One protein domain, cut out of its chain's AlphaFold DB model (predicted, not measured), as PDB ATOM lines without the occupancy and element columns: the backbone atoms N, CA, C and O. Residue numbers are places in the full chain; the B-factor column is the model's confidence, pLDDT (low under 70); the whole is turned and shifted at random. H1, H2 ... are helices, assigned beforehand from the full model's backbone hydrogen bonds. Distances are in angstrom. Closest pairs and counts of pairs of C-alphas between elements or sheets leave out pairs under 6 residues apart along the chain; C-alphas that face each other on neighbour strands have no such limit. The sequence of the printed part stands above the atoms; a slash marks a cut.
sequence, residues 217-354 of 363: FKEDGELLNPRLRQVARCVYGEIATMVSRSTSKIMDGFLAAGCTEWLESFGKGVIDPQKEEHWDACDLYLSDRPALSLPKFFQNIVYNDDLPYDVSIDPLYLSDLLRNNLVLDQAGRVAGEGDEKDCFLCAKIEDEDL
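Overview. This is residues 217 to 354 of the 363 residues of an uncharacterized protein of Hyaloscypha bicolor E (UniProt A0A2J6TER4). One long, straight helix, H1, runs along most of the domain's length; the short helices H4 and H5 and much of the loop chain lie along one side of it, and H2 folds back at its far end. Residues 283 to 290, mostly H3, stick out. The printed part has 138 residues with five named helices, H1 to H5 in chain order, and no named strand; the class is all helix, though under half of the residues, 64, are in named elements. It is only just compact, close to loose, with a radius of gyration of the C-alphas of 17.0 A, and spans 48 by 31 by 29 A.

Along the chain. Find C-alpha 226 at (175.482, 90.072, 148.109); from there H1, residues 226 to 257, runs 45.9 A to C-alpha 257 at (204.463, 108.711, 117.792). Next come H2, residues 260 to 270, 15.8 A, and H3, residues 282 to 287. H4, residues 294 to 304, runs 15.4 A, and H5, residues 318 to 321, ends at (189.254, 109.543, 136.782).

Arrangement. Look at residues 239 to 246, with which alone H1 touches H5; the closest C-alphas, of Met 242 and Leu 321, are 6.8 A apart. H1 and H4 are near each other. H2 and H4 only just touch, with 3 pairs of C-alphas within 8 A, the closest Val 270 and Phe 297 at 6.4 A, at a steep tilt of 67 degrees, opposite ways. H3 touches no helix. Every O i to N i+4 pair is within hydrogen-bond range in H1, H3 and H4, and 4 of 7 in H2; H5 is too short for such a pair.

Size, cuts and confidence. The C-alphas farthest apart, of Glu 277 and Glu 352, are 50.6 A apart. The printed part has no cut; the links H2 to H3 and H4 to H5 are long, and residues 322 to 354 hold no named element. Look for pLDDT under 70 in residues 219 to 223, 253 to 292 and 305 to 315.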
ATOM      1  N   PHE A 217     185.876  95.570 149.127       84.88
ATOM      2  CA  PHE A 217     184.798  94.606 148.866       84.88
ATOM      3  C   PHE A 217     185.274  93.213 148.400       84.88
ATOM      4  O   PHE A 217     184.452  92.291 148.333       84.88
ATOM      5  N   LYS A 218     186.548  93.057 148.002       81.69
ATOM      6  CA  LYS A 218     187.131  91.772 147.574       81.69
ATOM      7  C   LYS A 218     187.754  90.989 148.729       81.69
ATOM      8  O   LYS A 218     187.685  89.764 148.687       81.69
ATOM      9  N   GLU A 219     188.338  91.669 149.714       69.19
ATOM     10  CA  GLU A 219     188.989  91.026 150.866       69.19
ATOM     11  C   GLU A 219     187.954  90.524 151.884       69.19
ATOM     12  O   GLU A 219     187.996  89.369 152.305       69.19
ATOM     13  N   ASP A 220     186.934  91.336 152.172       61.28
ATOM     14  CA  ASP A 220     185.949  91.060 153.223       61.28
ATOM     15  C   ASP A 220     184.709  90.309 152.713       61.28
ATOM     16  O   ASP A 220     183.558  90.753 152.830       61.28
ATOM     17  N   GLY A 221     184.940  89.121 152.145       52.94
ATOM     18  CA  GLY A 221     183.922  88.260 151.535       52.94
ATOM     19  C   GLY A 221     182.747  87.844 152.439       52.94
ATOM     20  O   GLY A 221     181.766  87.309 151.916       52.94
ATOM     21  N   GLU A 222     182.789  88.117 153.744       56.97
ATOM     22  CA  GLU A 222     181.721  87.803 154.707       56.97
ATOM     23  C   GLU A 222     180.974  89.036 155.249       56.97
ATOM     24  O   GLU A 222     179.816  88.919 155.651       56.97
ATOM     25  N   LEU A 223     181.578  90.232 155.236       63.81
ATOM     26  CA  LEU A 223     180.996  91.406 155.909       63.81
ATOM     27  C   LEU A 223     179.885  92.076 155.094       63.81
ATOM     28  O   LEU A 223     178.922  92.611 155.660       63.81
ATOM     29  N   LEU A 224     180.001  92.030 153.764       77.62
ATOM     30  CA  LEU A 224     179.056  92.655 152.843       77.62
ATOM     31  C   LEU A 224     178.024  91.658 152.333       77.62
ATOM     32  O   LEU A 224     178.370  90.602 151.794       77.62
ATOM     33  N   ASN A 225     176.750  92.045 152.413       84.50
ATOM     34  CA  ASN A 225     175.677  91.282 151.791       84.50
ATOM     35  C   ASN A 225     175.869  91.226 150.247       84.50
ATOM     36  O   ASN A 225     176.549  92.085 149.669       84.50
ATOM     37  N   PRO A 226     175.281  90.234 149.552       87.94
ATOM     38  CA  PRO A 226     175.482  90.072 148.109       87.94
ATOM     39  C   PRO A 226     175.059  91.292 147.281       87.94
ATOM     40  O   PRO A 226     175.711  91.612 146.289       87.94
ATOM     41  N   ARG A 227     174.002  92.002 147.704       89.88
ATOM     42  CA  ARG A 227     173.474  93.178 146.996       89.88
ATOM     43  C   ARG A 227     174.442  94.362 147.048       89.88
ATOM     44  O   ARG A 227     174.764  94.923 146.010       89.88
ATOM     45  N   LEU A 228     174.953  94.705 148.228       92.00
ATOM     46  CA  LEU A 228     175.936  95.775 148.425       92.00
ATOM     47  C   LEU A 228     177.253  95.466 147.723       92.00
ATOM     48  O   LEU A 228     177.855  96.347 147.115       92.00
ATOM     49  N   ARG A 229     177.674  94.198 147.741       90.88
ATOM     50  CA  ARG A 229     178.847  93.760 146.983       90.88
ATOM     51  C   ARG A 229     178.650  93.934 145.482       90.88
ATOM     52  O   ARG A 229     179.594  94.307 144.794       90.88
ATOM     53  N   GLN A 230     177.450  93.657 144.975       90.50
ATOM     54  CA  GLN A 230     177.141  93.874 143.567       90.50
ATOM     55  C   GLN A 230     177.204  95.360 143.205       90.50
ATOM     56  O   GLN A 230     177.825  95.691 142.202       90.50
ATOM     57  N   VAL A 231     176.654  96.244 144.043       93.38
ATOM     58  CA  VAL A 231     176.752  97.703 143.856       93.38
ATOM     59  C   VAL A 231     178.217  98.150 143.789       93.38
ATOM     60  O   VAL A 231     178.624  98.770 142.811       93.38
ATOM     61  N   ALA A 232     179.040  97.754 144.767       92.81
ATOM     62  CA  ALA A 232     180.466  98.088 144.780       92.81
ATOM     63  C   ALA A 232     181.213  97.546 143.545       92.81
ATOM     64  O   ALA A 232     182.060  98.231 142.976       92.81
ATOM     65  N   ARG A 233     180.871  96.334 143.086       91.31
ATOM     66  CA  ARG A 233     181.438  95.738 141.865       91.31
ATOM     67  C   ARG A 233     181.068  96.502 140.600       91.31
ATOM     68  O   ARG A 233     181.937  96.655 139.749       91.31
ATOM     69  N   CYS A 234     179.816  96.940 140.466       92.12
ATOM     70  CA  CYS A 234     179.381  97.735 139.319       92.12
ATOM     71  C   CYS A 234     180.177  99.042 139.249       92.12
ATOM     72  O   CYS A 234     180.814  99.308 138.235       92.12
ATOM     73  N   VAL A 235     180.249  99.770 140.364       94.69
ATOM     74  CA  VAL A 235     180.955 101.059 140.451       94.69
ATOM     75  C   VAL A 235     182.457 100.893 140.200       94.69
ATOM     76  O   VAL A 235     183.047 101.626 139.412       94.69
ATOM     77  N   TYR A 236     183.089  99.868 140.779       93.44
ATOM     78  CA  TYR A 236     184.485  99.540 140.470       93.44
ATOM     79  C   TYR A 236     184.681  99.161 138.989       93.44
ATOM     80  O   TYR A 236     185.704  99.493 138.392       93.44
ATOM     81  N   GLY A 237     183.711  98.482 138.369       89.56
ATOM     82  CA  GLY A 237     183.731  98.148 136.944       89.56
ATOM     83  C   GLY A 237     183.642  99.376 136.033       89.56
ATOM     84  O   GLY A 237     184.290  99.409 134.984       89.56
ATOM     85  N   GLU A 238     182.902 100.406 136.440       93.00
ATOM     86  CA  GLU A 238     182.848 101.693 135.738       93.00
ATOM     87  C   GLU A 238     184.199 102.408 135.789       93.00
ATOM     88  O   GLU A 238     184.724 102.791 134.741       93.00
ATOM     89  N   ILE A 239     184.819 102.480 136.974       91.75
ATOM     90  CA  ILE A 239     186.183 103.006 137.136       91.75
ATOM     91  C   ILE A 239     187.155 102.215 136.258       91.75
ATOM     92  O   ILE A 239     187.908 102.801 135.484       91.75
ATOM     93  N   ALA A 240     187.093 100.883 136.290       89.62
ATOM     94  CA  ALA A 240     187.945 100.036 135.462       89.62
ATOM     95  C   ALA A 240     187.746 100.267 133.958       89.62
ATOM     96  O   ALA A 240     188.706 100.211 133.187       89.62
ATOM     97  N   THR A 241     186.521 100.567 133.531       90.25
ATOM     98  CA  THR A 241     186.224 100.919 132.140       90.25
ATOM     99  C   THR A 241     186.848 102.264 131.768       90.25
ATOM    100  O   THR A 241     187.424 102.380 130.686       90.25
ATOM    101  N   MET A 242     186.782 103.265 132.654       90.00
ATOM    102  CA  MET A 242     187.449 104.559 132.456       90.00
ATOM    103  C   MET A 242     188.970 104.400 132.388       90.00
ATOM    104  O   MET A 242     189.584 104.873 131.432       90.00
ATOM    105  N   VAL A 243     189.569 103.662 133.328       88.62
ATOM    106  CA  VAL A 243     191.002 103.326 133.328       88.62
ATOM    107  C   VAL A 243     191.394 102.658 132.012       88.62
ATOM    108  O   VAL A 243     192.322 103.109 131.352       88.62
ATOM    109  N   SER A 244     190.662 101.622 131.595       86.19
ATOM    110  CA  SER A 244     190.938 100.886 130.357       86.19
ATOM    111  C   SER A 244     190.905 101.800 129.130       86.19
ATOM    112  O   SER A 244     191.855 101.818 128.352       86.19
ATOM    113  N   ARG A 245     189.868 102.638 128.994       86.00
ATOM    114  CA  ARG A 245     189.757 103.613 127.895       86.00
ATOM    115  C   ARG A 245     190.911 104.615 127.883       86.00
ATOM    116  O   ARG A 245     191.433 104.911 126.812       86.00
ATOM    117  N   SER A 246     191.286 105.124 129.053       85.12
ATOM    118  CA  SER A 246     192.373 106.097 129.210       85.12
ATOM    119  C   SER A 246     193.702 105.470 128.797       85.12
ATOM    120  O   SER A 246     194.394 105.993 127.926       85.12
ATOM    121  N   THR A 247     194.008 104.289 129.339       81.56
ATOM    122  CA  THR A 247     195.213 103.526 129.006       81.56
ATOM    123  C   THR A 247     195.264 103.161 127.526       81.56
ATOM    124  O   THR A 247     196.310 103.328 126.911       81.56
ATOM    125  N   SER A 248     194.161 102.707 126.919       80.81
ATOM    126  CA  SER A 248     194.129 102.379 125.488       80.81
ATOM    127  C   SER A 248     194.463 103.581 124.611       80.81
ATOM    128  O   SER A 248     195.297 103.458 123.726       80.81
ATOM    129  N   LYS A 249     193.884 104.756 124.885       79.25
ATOM    130  CA  LYS A 249     194.178 105.971 124.108       79.25
ATOM    131  C   LYS A 249     195.626 106.424 124.252       79.25
ATOM    132  O   LYS A 249     196.238 106.841 123.275       79.25
ATOM    133  N   ILE A 250     196.168 106.322 125.462       76.94
ATOM    134  CA  ILE A 250     197.579 106.598 125.733       76.94
ATOM    135  C   ILE A 250     198.466 105.634 124.920       76.94
ATOM    136  O   ILE A 250     199.400 106.071 124.252       76.94
ATOM    137  N   MET A 251     198.120 104.341 124.894       73.81
ATOM    138  CA  MET A 251     198.832 103.323 124.110       73.81
ATOM    139  C   MET A 251     198.737 103.544 122.596       73.81
ATOM    140  O   MET A 251     199.744 103.415 121.899       73.81
ATOM    141  N   ASP A 252     197.567 103.928 122.083       73.94
ATOM    142  CA  ASP A 252     197.382 104.282 120.670       73.94
ATOM    143  C   ASP A 252     198.262 105.483 120.281       73.94
ATOM    144  O   ASP A 252     198.873 105.489 119.210       73.94
ATOM    145  N   GLY A 253     198.392 106.466 121.181       69.56
ATOM    146  CA  GLY A 253     199.321 107.587 121.038       69.56
ATOM    147  C   GLY A 253     200.781 107.141 120.905       69.56
ATOM    148  O   GLY A 253     201.487 107.625 120.018       69.56
ATOM    149  N   PHE A 254     201.234 106.169 121.708       67.12
ATOM    150  CA  PHE A 254     202.602 105.633 121.586       67.12
ATOM    151  C   PHE A 254     202.863 104.970 120.249       67.12
ATOM    152  O   PHE A 254     203.906 105.208 119.637       67.12
ATOM    153  N   LEU A 255     201.922 104.142 119.795       66.62
ATOM    154  CA  LEU A 255     202.058 103.435 118.527       66.62
ATOM    155  C   LEU A 255     202.129 104.411 117.344       66.62
ATOM    156  O   LEU A 255     202.815 104.123 116.364       66.62
ATOM    157  N   ALA A 256     201.470 105.568 117.445       67.38
ATOM    158  CA  ALA A 256     201.506 106.610 116.424       67.38
ATOM    159  C   ALA A 256     202.794 107.463 116.446       67.38
ATOM    160  O   ALA A 256     203.270 107.855 115.381       67.38
ATOM    161  N   ALA A 257     203.364 107.748 117.624       62.25
ATOM    162  CA  ALA A 257     204.463 108.711 117.792       62.25
ATOM    163  C   ALA A 257     205.881 108.151 117.544       62.25
ATOM    164  O   ALA A 257     206.829 108.923 117.432       62.25
ATOM    165  N   GLY A 258     206.048 106.828 117.437       61.34
ATOM    166  CA  GLY A 258     207.371 106.200 117.365       61.34
ATOM    167  C   GLY A 258     208.016 106.132 118.754       61.34
ATOM    168  O   GLY A 258     208.495 107.119 119.299       61.34
ATOM    169  N   CYS A 259     208.009 104.939 119.343       58.06
ATOM    170  CA  CYS A 259     208.116 104.688 120.783       58.06
ATOM    171  C   CYS A 259     209.361 105.201 121.548       58.06
ATOM    172  O   CYS A 259     209.370 105.078 122.766       58.06
ATOM    173  N   THR A 260     210.426 105.719 120.930       58.91
ATOM    174  CA  THR A 260     211.740 105.787 121.609       58.91
ATOM    175  C   THR A 260     211.933 106.964 122.575       58.91
ATOM    176  O   THR A 260     212.398 106.739 123.687       58.91
ATOM    177  N   GLU A 261     211.572 108.201 122.216       55.78
ATOM    178  CA  GLU A 261     211.862 109.382 123.066       55.78
ATOM    179  C   GLU A 261     210.947 109.490 124.293       55.78
ATOM    180  O   GLU A 261     211.369 109.905 125.376       55.78
ATOM    181  N   TRP A 262     209.682 109.100 124.147       58.50
ATOM    182  CA  TRP A 262     208.727 109.186 125.244       58.50
ATOM    183  C   TRP A 262     208.909 108.059 126.265       58.50
ATOM    184  O   TRP A 262     208.780 108.321 127.457       58.50
ATOM    185  N   LEU A 263     209.279 106.836 125.841       54.66
ATOM    186  CA  LEU A 263     209.582 105.743 126.777       54.66
ATOM    187  C   LEU A 263     210.634 106.184 127.803       54.66
ATOM    188  O   LEU A 263     210.451 105.949 128.995       54.66
ATOM    189  N   GLU A 264     211.686 106.878 127.353       55.50
ATOM    190  CA  GLU A 264     212.741 107.411 128.224       55.50
ATOM    191  C   GLU A 264     212.233 108.434 129.255       55.50
ATOM    192  O   GLU A 264     212.777 108.530 130.357       55.50
ATOM    193  N   SER A 265     211.187 109.193 128.920       52.34
ATOM    194  CA  SER A 265     210.550 110.164 129.823       52.34
ATOM    195  C   SER A 265     209.548 109.485 130.765       52.34
ATOM    196  O   SER A 265     209.569 109.719 131.973       52.34
ATOM    197  N   PHE A 266     208.757 108.540 130.253       53.75
ATOM    198  CA  PHE A 266     207.828 107.712 131.020       53.75
ATOM    199  C   PHE A 266     208.521 106.868 132.084       53.75
ATOM    200  O   PHE A 266     208.078 106.844 133.230       53.75
ATOM    201  N   GLY A 267     209.643 106.225 131.746       52.34
ATOM    202  CA  GLY A 267     210.422 105.466 132.720       52.34
ATOM    203  C   GLY A 267     210.913 106.344 133.874       52.34
ATOM    204  O   GLY A 267     210.879 105.904 135.015       52.34
ATOM    205  N   LYS A 268     211.257 107.615 133.630       53.06
ATOM    206  CA  LYS A 268     211.672 108.558 134.688       53.06
ATOM    207  C   LYS A 268     210.514 109.034 135.572       53.06
ATOM    208  O   LYS A 268     210.732 109.295 136.750       53.06
ATOM    209  N   GLY A 269     209.305 109.168 135.018       47.41
ATOM    210  CA  GLY A 269     208.114 109.622 135.751       47.41
ATOM    211  C   GLY A 269     207.390 108.514 136.524       47.41
ATOM    212  O   GLY A 269     206.676 108.787 137.490       47.41
ATOM    213  N   VAL A 270     207.568 107.258 136.112       48.44
ATOM    214  CA  VAL A 270     206.870 106.092 136.671       48.44
ATOM    215  C   VAL A 270     207.758 105.259 137.600       48.44
ATOM    216  O   VAL A 270     207.250 104.648 138.545       48.44
ATOM    217  N   ILE A 271     209.074 105.247 137.372       48.56
ATOM    218  CA  ILE A 271     210.048 104.469 138.147       48.56
ATOM    219  C   ILE A 271     210.732 105.396 139.157       48.56
ATOM    220  O   ILE A 271     211.134 106.508 138.829       48.56
ATOM    221  N   ASP A 272     210.860 104.939 140.405       42.91
ATOM    222  CA  ASP A 272     211.699 105.598 141.408       42.91
ATOM    223  C   ASP A 272     213.135 105.708 140.858       42.91
ATOM    224  O   ASP A 272     213.755 104.668 140.607       42.91
ATOM    225  N   PRO A 273     213.686 106.922 140.673       42.06
ATOM    226  CA  PRO A 273     215.010 107.117 140.085       42.06
ATOM    227  C   PRO A 273     216.145 106.455 140.883       42.06
ATOM    228  O   PRO A 273     217.264 106.385 140.388       42.06
ATOM    229  N   GLN A 274     215.891 105.938 142.094       44.78
ATOM    230  CA  GLN A 274     216.869 105.147 142.848       44.78
ATOM    231  C   GLN A 274     216.974 103.669 142.428       44.78
ATOM    232  O   GLN A 274     217.859 102.967 142.917       44.78
ATOM    233  N   LYS A 275     216.101 103.168 141.546       47.72
ATOM    234  CA  LYS A 275     216.147 101.785 141.034       47.72
ATOM    235  C   LYS A 275     216.565 101.782 139.568       47.72
ATOM    236  O   LYS A 275     215.769 101.585 138.658       47.72
ATOM    237  N   GLU A 276     217.846 102.046 139.373       39.66
ATOM    238  CA  GLU A 276     218.511 102.291 138.094       39.66
ATOM    239  C   GLU A 276     218.897 100.989 137.356       39.66
ATOM    240  O   GLU A 276     220.042 100.823 136.948       39.66
ATOM    241  N   GLU A 277     217.975 100.033 137.178       39.47
ATOM    242  CA  GLU A 277     218.274  98.809 136.414       39.47
ATOM    243  C   GLU A 277     217.191  98.454 135.370       39.47
ATOM    244  O   GLU A 277     216.085  98.028 135.691       39.47
ATOM    245  N   HIS A 278     217.613  98.578 134.104       42.03
ATOM    246  CA  HIS A 278     217.128  97.955 132.862       42.03
ATOM    247  C   HIS A 278     215.864  98.477 132.139       42.03
ATOM    248  O   HIS A 278     214.720  98.197 132.483       42.03
ATOM    249  N   TRP A 279     216.138  99.120 130.996       41.66
ATOM    250  CA  TRP A 279     215.215  99.640 129.979       41.66
ATOM    251  C   TRP A 279     214.646  98.589 129.002       41.66
ATOM    252  O   TRP A 279     213.721  98.896 128.257       41.66
ATOM    253  N   ASP A 280     215.114  97.336 129.025       39.97
ATOM    254  CA  ASP A 280     214.647  96.264 128.114       39.97
ATOM    255  C   ASP A 280     213.257  95.699 128.471       39.97
ATOM    256  O   ASP A 280     212.810  94.684 127.937       39.97
ATOM    257  N   ALA A 281     212.563  96.338 129.409       43.47
ATOM    258  CA  ALA A 281     211.512  95.706 130.173       43.47
ATOM    259  C   ALA A 281     210.154  96.396 130.072       43.47
ATOM    260  O   ALA A 281     209.341  96.076 130.906       43.47
ATOM    261  N   CYS A 282     209.814  97.274 129.119       42.56
ATOM    262  CA  CYS A 282     208.422  97.779 129.060       42.56
ATOM    263  C   CYS A 282     207.387  96.648 128.887       42.56
ATOM    264  O   CYS A 282     206.348  96.657 129.547       42.56
ATOM    265  N   ASP A 283     207.724  95.621 128.100       41.12
ATOM    266  CA  ASP A 283     206.905  94.411 127.951       41.12
ATOM    267  C   ASP A 283     206.953  93.532 129.218       41.12
ATOM    268  O   ASP A 283     205.940  92.976 129.639       41.12
ATOM    269  N   LEU A 284     208.103  93.468 129.902       40.06
ATOM    270  CA  LEU A 284     208.266  92.732 131.162       40.06
ATOM    271  C   LEU A 284     207.666  93.473 132.383       40.06
ATOM    272  O   LEU A 284     207.240  92.817 133.321       40.06
ATOM    273  N   TYR A 285     207.566  94.805 132.362       43.22
ATOM    274  CA  TYR A 285     207.056  95.695 133.423       43.22
ATOM    275  C   TYR A 285     205.533  95.734 133.438       43.22
ATOM    276  O   TYR A 285     204.921  95.814 134.499       43.22
ATOM    277  N   LEU A 286     204.904  95.669 132.261       45.19
ATOM    278  CA  LEU A 286     203.464  95.426 132.163       45.19
ATOM    279  C   LEU A 286     203.120  93.970 132.535       45.19
ATOM    280  O   LEU A 286     201.995  93.686 132.954       45.19
ATOM    281  N   SER A 287     204.094  93.059 132.419       41.59
ATOM    282  CA  SER A 287     203.949  91.638 132.756       41.59
ATOM    283  C   SER A 287     204.192  91.326 134.238       41.59
ATOM    284  O   SER A 287     203.492  90.471 134.784       41.59
ATOM    285  N   ASP A 288     205.123  92.018 134.905       40.66
ATOM    286  CA  ASP A 288     205.450  91.833 136.322       40.66
ATOM    287  C   ASP A 288     204.711  92.879 137.174       40.66
ATOM    288  O   ASP A 288     205.066  94.053 137.282       40.66
ATOM    289  N   ARG A 289     203.571  92.450 137.721       47.97
ATOM    290  CA  ARG A 289     202.444  93.309 138.119       47.97
ATOM    291  C   ARG A 289     202.518  94.117 139.440       47.97
ATOM    292  O   ARG A 289     201.543  94.832 139.679       47.97
ATOM    293  N   PRO A 290     203.530  94.085 140.338       49.81
ATOM    294  CA  PRO A 290     203.361  94.732 141.649       49.81
ATOM    295  C   PRO A 290     203.749  96.226 141.742       49.81
ATOM    296  O   PRO A 290     203.452  96.848 142.765       49.81
ATOM    297  N   ALA A 291     204.385  96.846 140.739       58.34
ATOM    298  CA  ALA A 291     205.005  98.171 140.929       58.34
ATOM    299  C   ALA A 291     204.205  99.383 140.405       58.34
ATOM    300  O   ALA A 291     204.306 100.457 140.996       58.34
ATOM    301  N   LEU A 292     203.363  99.245 139.372       68.88
ATOM    302  CA  LEU A 292     202.722 100.406 138.736       68.88
ATOM    303  C   LEU A 292     201.456 100.872 139.465       68.88
ATOM    304  O   LEU A 292     200.443 100.168 139.497       68.88
ATOM    305  N   SER A 293     201.512 102.052 140.071       79.75
ATOM    306  CA  SER A 293     200.347 102.697 140.672       79.75
ATOM    307  C   SER A 293     199.606 103.505 139.607       79.75
ATOM    308  O   SER A 293     200.099 104.542 139.166       79.75
ATOM    309  N   LEU A 294     198.455 103.006 139.139       83.62
ATOM    310  CA  LEU A 294     197.703 103.665 138.063       83.62
ATOM    311  C   LEU A 294     197.185 105.061 138.443       83.62
ATOM    312  O   LEU A 294     197.325 105.954 137.611       83.62
ATOM    313  N   PRO A 295     196.639 105.300 139.651       86.94
ATOM    314  CA  PRO A 295     196.229 106.648 140.039       86.94
ATOM    315  C   PRO A 295     197.397 107.636 140.003       86.94
ATOM    316  O   PRO A 295     197.296 108.672 139.349       86.94
ATOM    317  N   LYS A 296     198.544 107.274 140.595       83.56
ATOM    318  CA  LYS A 296     199.763 108.094 140.546       83.56
ATOM    319  C   LYS A 296     200.268 108.315 139.119       83.56
ATOM    320  O   LYS A 296     200.683 109.415 138.774       83.56
ATOM    321  N   PHE A 297     200.222 107.283 138.278       81.31
ATOM    322  CA  PHE A 297     200.600 107.400 136.872       81.31
ATOM    323  C   PHE A 297     199.749 108.449 136.144       81.31
ATOM    324  O   PHE A 297     200.298 109.360 135.528       81.31
ATOM    325  N   PHE A 298     198.422 108.368 136.257       84.50
ATOM    326  CA  PHE A 298     197.533 109.351 135.641       84.50
ATOM    327  C   PHE A 298     197.709 110.752 136.232       84.50
ATOM    328  O   PHE A 298     197.652 111.729 135.489       84.50
ATOM    329  N   GLN A 299     197.972 110.860 137.536       84.38
ATOM    330  CA  GLN A 299     198.267 112.140 138.177       84.38
ATOM    331  C   GLN A 299     199.539 112.783 137.602       84.38
ATOM    332  O   GLN A 299     199.524 113.966 137.268       84.38
ATOM    333  N   ASN A 300     200.610 112.003 137.428       78.69
ATOM    334  CA  ASN A 300     201.864 112.486 136.851       78.69
ATOM    335  C   ASN A 300     201.675 112.991 135.418       78.69
ATOM    336  O   ASN A 300     202.204 114.046 135.082       78.69
ATOM    337  N   ILE A 301     200.871 112.298 134.601       78.38
ATOM    338  CA  ILE A 301     200.541 112.756 133.242       78.38
ATOM    339  C   ILE A 301     199.899 114.145 133.275       78.38
ATOM    340  O   ILE A 301     200.307 115.026 132.525       78.38
ATOM    341  N   VAL A 302     198.905 114.349 134.145       79.19
ATOM    342  CA  VAL A 302     198.196 115.634 134.247       79.19
ATOM    343  C   VAL A 302     199.108 116.740 134.777       79.19
ATOM    344  O   VAL A 302     199.009 117.876 134.323       79.19
ATOM    345  N   TYR A 303     199.980 116.431 135.739       77.12
ATOM    346  CA  TYR A 303     200.836 117.430 136.378       77.12
ATOM    347  C   TYR A 303     202.032 117.845 135.511       77.12
ATOM    348  O   TYR A 303     202.364 119.026 135.447       77.12
ATOM    349  N   ASN A 304     202.681 116.884 134.852       70.19
ATOM    350  CA  ASN A 304     203.884 117.136 134.060       70.19
ATOM    351  C   ASN A 304     203.592 117.460 132.588       70.19
ATOM    352  O   ASN A 304     204.519 117.823 131.872       70.19
ATOM    353  N   ASP A 305     202.340 117.314 132.137       66.81
ATOM    354  CA  ASP A 305     201.977 117.333 130.710       66.81
ATOM    355  C   ASP A 305     202.793 116.303 129.901       66.81
ATOM    356  O   ASP A 305     203.146 116.502 128.742       66.81
ATOM    357  N   ASP A 306     203.105 115.167 130.542       62.66
ATOM    358  CA  ASP A 306     203.942 114.084 130.006       62.66
ATOM    359  C   ASP A 306     203.184 113.243 128.957       62.66
ATOM    360  O   ASP A 306     203.395 112.033 128.842       62.66
ATOM    361  N   LEU A 307     202.257 113.825 128.194       64.00
ATOM    362  CA  LEU A 307     201.601 113.103 127.110       64.00
ATOM    363  C   LEU A 307     202.523 112.999 125.890       64.00
ATOM    364  O   LEU A 307     203.216 113.957 125.542       64.00
ATOM    365  N   PRO A 308     202.545 111.845 125.200       54.94
ATOM    366  CA  PRO A 308     203.168 111.777 123.886       54.94
ATOM    367  C   PRO A 308     202.445 112.761 122.951       54.94
ATOM    368  O   PRO A 308     201.220 112.851 122.999       54.94
ATOM    369  N   TYR A 309     203.217 113.491 122.137       59.38
ATOM    370  CA  TYR A 309     202.815 114.446 121.084       59.38
ATOM    371  C   TYR A 309     201.343 114.389 120.604       59.38
ATOM    372  O   TYR A 309     200.808 113.311 120.377       59.38
ATOM    373  N   ASP A 310     200.723 115.544 120.318       58.19
ATOM    374  CA  ASP A 310     199.370 115.727 119.726       58.19
ATOM    375  C   ASP A 310     198.186 115.003 120.419       58.19
ATOM    376  O   ASP A 310     197.026 115.207 120.040       58.19
ATOM    377  N   VAL A 311     198.417 114.206 121.469       60.81
ATOM    378  CA  VAL A 311     197.352 113.629 122.293       60.81
ATOM    379  C   VAL A 311     196.851 114.706 123.246       60.81
ATOM    380  O   VAL A 311     197.499 115.046 124.229       60.81
ATOM    381  N   SER A 312     195.670 115.251 122.964       64.25
ATOM    382  CA  SER A 312     194.986 116.129 123.917       64.25
ATOM    383  C   SER A 312     194.624 115.355 125.197       64.25
ATOM    384  O   SER A 312     194.243 114.184 125.135       64.25
ATOM    385  N   ILE A 313     194.691 116.022 126.354       62.69
ATOM    386  CA  ILE A 313     194.236 115.500 127.657       62.69
ATOM    387  C   ILE A 313     192.715 115.266 127.665       62.69
ATOM    388  O   ILE A 313     192.233 114.314 128.282       62.69
ATOM    389  N   ASP A 314     191.948 116.093 126.952       65.62
ATOM    390  CA  ASP A 314     190.477 116.069 126.950       65.62
ATOM    391  C   ASP A 314     189.863 114.694 126.601       65.62
ATOM    392  O   ASP A 314     188.965 114.234 127.313       65.62
ATOM    393  N   PRO A 315     190.316 113.964 125.561       65.94
ATOM    394  CA  PRO A 315     189.809 112.627 125.263       65.94
ATOM    395  C   PRO A 315     190.184 111.564 126.305       65.94
ATOM    396  O   PRO A 315     189.646 110.458 126.221       65.94
ATOM    397  N   LEU A 316     191.093 111.824 127.240       70.00
ATOM    398  CA  LEU A 316     191.604 110.801 128.150       70.00
ATOM    399  C   LEU A 316     190.754 110.612 129.410       70.00
ATOM    400  O   LEU A 316     191.057 109.711 130.177       70.00
ATOM    401  N   TYR A 317     189.702 111.408 129.632       78.75
ATOM    402  CA  TYR A 317     188.841 111.310 130.828       78.75
ATOM    403  C   TYR A 317     189.615 111.365 132.163       78.75
ATOM    404  O   TYR A 317     189.113 110.923 133.195       78.75
ATOM    405  N   LEU A 318     190.840 111.910 132.170       83.19
ATOM    406  CA  LEU A 318     191.687 111.952 133.369       83.19
ATOM    407  C   LEU A 318     191.094 112.860 134.446       83.19
ATOM    408  O   LEU A 318     191.229 112.568 135.630       83.19
ATOM    409  N   SER A 319     190.395 113.920 134.036       84.50
ATOM    410  CA  SER A 319     189.647 114.795 134.940       84.50
ATOM    411  C   SER A 319     188.575 114.031 135.713       84.50
ATOM    412  O   SER A 319     188.457 114.217 136.919       84.50
ATOM    413  N   ASP A 320     187.835 113.147 135.041       89.25
ATOM    414  CA  ASP A 320     186.823 112.302 135.673       89.25
ATOM    415  C   ASP A 320     187.473 111.225 136.545       89.25
ATOM    416  O   ASP A 320     187.005 110.965 137.649       89.25
ATOM    417  N   LEU A 321     188.579 110.634 136.087       89.81
ATOM    418  CA  LEU A 321     189.254 109.543 136.782       89.81
ATOM    419  C   LEU A 321     189.964 109.992 138.072       89.81
ATOM    420  O   LEU A 321     189.944 109.265 139.064       89.81
ATOM    421  N   LEU A 322     190.573 111.179 138.066       90.56
ATOM    422  CA  LEU A 322     191.276 111.763 139.217       90.56
ATOM    423  C   LEU A 322     190.370 112.636 140.093       90.56
ATOM    424  O   LEU A 322     190.822 113.193 141.096       90.56
ATOM    425  N   ARG A 323     189.089 112.763 139.733       92.25
ATOM    426  CA  ARG A 323     188.117 113.526 140.509       92.25
ATOM    427  C   ARG A 323     187.980 112.949 141.915       92.25
ATOM    428  O   ARG A 323     187.816 111.745 142.088       92.25
ATOM    429  N   ASN A 324     187.962 113.827 142.911       93.00
ATOM    430  CA  ASN A 324     187.573 113.472 144.268       93.00
ATOM    431  C   ASN A 324     186.061 113.699 144.451       93.00
ATOM    432  O   ASN A 324     185.583 114.826 144.316       93.00
ATOM    433  N   ASN A 325     185.320 112.626 144.733       94.38
ATOM    434  CA  ASN A 325     183.879 112.657 145.004       94.38
ATOM    435  C   ASN A 325     183.530 112.519 146.498       94.38
ATOM    436  O   ASN A 325     182.353 112.357 146.825       94.38
ATOM    437  N   LEU A 326     184.513 112.587 147.400       92.81
ATOM    438  CA  LEU A 326     184.272 112.678 148.840       92.81
ATOM    439  C   LEU A 326     183.594 114.017 149.158       92.81
ATOM    440  O   LEU A 326     184.041 115.081 148.730       92.81
ATOM    441  N   VAL A 327     182.479 113.954 149.882       92.44
ATOM    442  CA  VAL A 327     181.654 115.112 150.259       92.44
ATOM    443  C   VAL A 327     181.816 115.427 151.741       92.44
ATOM    444  O   VAL A 327     181.784 116.596 152.131       92.44
ATOM    445  N   LEU A 328     181.957 114.393 152.573       89.62
ATOM    446  CA  LEU A 328     182.116 114.552 154.016       89.62
ATOM    447  C   LEU A 328     183.576 114.828 154.380       89.62
ATOM    448  O   LEU A 328     183.829 115.700 155.211       89.62
ATOM    449  N   ASP A 329     184.528 114.123 153.766       86.38
ATOM    450  CA  ASP A 329     185.952 114.354 153.995       86.38
ATOM    451  C   ASP A 329     186.450 115.599 153.245       86.38
ATOM    452  O   ASP A 329     186.736 115.585 152.046       86.38
ATOM    453  N   GLN A 330     186.582 116.699 153.985       82.56
ATOM    454  CA  GLN A 330     187.045 117.991 153.476       82.56
ATOM    455  C   GLN A 330     188.573 118.152 153.516       82.56
ATOM    456  O   GLN A 330     189.072 119.263 153.337       82.56
ATOM    457  N   ALA A 331     189.342 117.078 153.733       83.81
ATOM    458  CA  ALA A 331     190.804 117.144 153.795       83.81
ATOM    459  C   ALA A 331     191.480 117.510 152.457       83.81
ATOM    460  O   ALA A 331     192.695 117.682 152.423       83.81
ATOM    461  N   GLY A 332     190.721 117.643 151.361       83.00
ATOM    462  CA  GLY A 332     191.260 118.038 150.056       83.00
ATOM    463  C   GLY A 332     192.121 116.952 149.410       83.00
ATOM    464  O   GLY A 332     193.105 117.268 148.750       83.00
ATOM    465  N   ARG A 333     191.772 115.677 149.626       87.81
ATOM    466  CA  ARG A 333     192.531 114.527 149.114       87.81
ATOM    467  C   ARG A 333     192.590 114.507 147.590       87.81
ATOM    468  O   ARG A 333     191.623 114.885 146.923       87.81
ATOM    469  N   VAL A 334     193.696 113.991 147.064       87.69
ATOM    470  CA  VAL A 334     193.955 113.877 145.627       87.69
ATOM    471  C   VAL A 334     194.312 112.430 145.296       87.69
ATOM    472  O   VAL A 334     195.162 111.824 145.944       87.69
ATOM    473  N   ALA A 335     193.642 111.863 144.293       88.38
ATOM    474  CA  ALA A 335     193.937 110.515 143.815       88.38
ATOM    475  C   ALA A 335     195.365 110.451 143.248       88.38
ATOM    476  O   ALA A 335     195.732 111.281 142.417       88.38
ATOM    477  N   GLY A 336     196.156 109.461 143.668       82.19
ATOM    478  CA  GLY A 336     197.544 109.306 143.221       82.19
ATOM    479  C   GLY A 336     198.601 109.977 144.103       82.19
ATOM    480  O   GLY A 336     199.791 109.713 143.908       82.19
ATOM    481  N   GLU A 337     198.195 110.742 145.121       83.69
ATOM    482  CA  GLU A 337     199.097 111.521 145.975       83.69
ATOM    483  C   GLU A 337     199.145 111.005 147.416       83.69
ATOM    484  O   GLU A 337     198.151 110.516 147.944       83.69
ATOM    485  N   GLY A 338     200.299 111.142 148.078       82.56
ATOM    486  CA  GLY A 338     200.435 110.862 149.511       82.56
ATOM    487  C   GLY A 338     199.998 109.448 149.910       82.56
ATOM    488  O   GLY A 338     200.481 108.455 149.352       82.56
ATOM    489  N   ASP A 339     199.092 109.374 150.886       80.88
ATOM    490  CA  ASP A 339     198.516 108.121 151.386       80.88
ATOM    491  C   ASP A 339     197.515 107.504 150.383       80.88
ATOM    492  O   ASP A 339     197.289 106.295 150.388       80.88
ATOM    493  N   GLU A 340     196.991 108.302 149.448       86.50
ATOM    494  CA  GLU A 340     196.049 107.917 148.393       86.50
ATOM    495  C   GLU A 340     196.735 107.558 147.062       86.50
ATOM    496  O   GLU A 340     196.096 107.537 146.005       86.50
ATOM    497  N   LYS A 341     198.030 107.218 147.091       82.19
ATOM    498  CA  LYS A 341     198.813 106.875 145.891       82.19
ATOM    499  C   LYS A 341     198.164 105.801 145.012       82.19
ATOM    500  O   LYS A 341     198.185 105.918 143.795       82.19
ATOM    501  N   ASP A 342     197.558 104.785 145.624       84.94
ATOM    502  CA  ASP A 342     196.934 103.644 144.941       84.94
ATOM    503  C   ASP A 342     195.397 103.749 144.889       84.94
ATOM    504  O   ASP A 342     194.721 102.779 144.537       84.94
ATOM    505  N   CYS A 343     194.838 104.926 145.197       90.56
ATOM    506  CA  CYS A 343     193.398 105.137 145.302       90.56
ATOM    507  C   CYS A 343     192.806 105.960 144.147       90.56
ATOM    508  O   CYS A 343     193.320 107.023 143.805       90.56
ATOM    509  N   PHE A 344     191.661 105.522 143.617       93.81
ATOM    510  CA  PHE A 344     190.759 106.356 142.817       93.81
ATOM    511  C   PHE A 344     189.586 106.833 143.676       93.81
ATOM    512  O   PHE A 344     188.831 106.029 144.210       93.81
ATOM    513  N   LEU A 345     189.395 108.149 143.773       94.38
ATOM    514  CA  LEU A 345     188.327 108.757 144.583       94.38
ATOM    515  C   LEU A 345     187.107 109.185 143.747       94.38
ATOM    516  O   LEU A 345     186.223 109.885 144.239       94.38
ATOM    517  N   CYS A 346     187.050 108.754 142.485       94.62
ATOM    518  CA  CYS A 346     186.067 109.185 141.491       94.62
ATOM    519  C   CYS A 346     184.789 108.343 141.459       94.62
ATOM    520  O   CYS A 346     183.941 108.534 140.586       94.62
ATOM    521  N   ALA A 347     184.629 107.413 142.401       94.62
ATOM    522  CA  ALA A 347     183.435 106.588 142.483       94.62
ATOM    523  C   ALA A 347     182.181 107.469 142.569       94.62
ATOM    524  O   ALA A 347     182.130 108.445 143.324       94.62
ATOM    525  N   LYS A 348     181.165 107.127 141.781       94.12
ATOM    526  CA  LYS A 348     179.873 107.805 141.773       94.12
ATOM    527  C   LYS A 348     178.777 106.758 141.653       94.12
ATOM    528  O   LYS A 348     178.971 105.716 141.042       94.12
ATOM    529  N   ILE A 349     177.639 107.043 142.268       94.31
ATOM    530  CA  ILE A 349     176.410 106.276 142.104       94.31
ATOM    531  C   ILE A 349     175.239 107.252 142.100       94.31
ATOM    532  O   ILE A 349     175.186 108.156 142.947       94.31
ATOM    533  N   GLU A 350     174.334 107.103 141.139       92.38
ATOM    534  CA  GLU A 350     173.127 107.925 141.049       92.38
ATOM    535  C   GLU A 350     172.079 107.474 142.083       92.38
ATOM    536  O   GLU A 350     172.241 106.449 142.749       92.38
ATOM    537  N   ASP A 351     171.044 108.288 142.308       90.75
ATOM    538  CA  ASP A 351     170.015 107.988 143.317       90.75
ATOM    539  C   ASP A 351     169.193 106.742 142.924       90.75
ATOM    540  O   ASP A 351     168.760 105.990 143.795       90.75
ATOM    541  N   GLU A 352     169.030 106.501 141.623       89.94
ATOM    542  CA  GLU A 352     168.278 105.392 141.029       89.94
ATOM    543  C   GLU A 352     168.966 104.033 141.219       89.94
ATOM    544  O   GLU A 352     168.304 102.995 141.231       89.94
ATOM    545  N   ASP A 353     170.288 104.040 141.402       90.44
ATOM    546  CA  ASP A 353     171.110 102.838 141.571       90.44
ATOM    547  C   ASP A 353     171.334 102.475 143.051       90.44
ATOM    548  O   ASP A 353     172.018 101.495 143.378       90.44
ATOM    549  N   LEU A 354     170.754 103.247 143.979       91.38
ATOM    550  CA  LEU A 354     170.815 102.939 145.403       91.38
ATOM    551  C   LEU A 354     170.119 101.597 145.708       91.38
ATOM    552  O   LEU A 354     169.125 101.215 145.089       91.38
TER     553      LEU A 354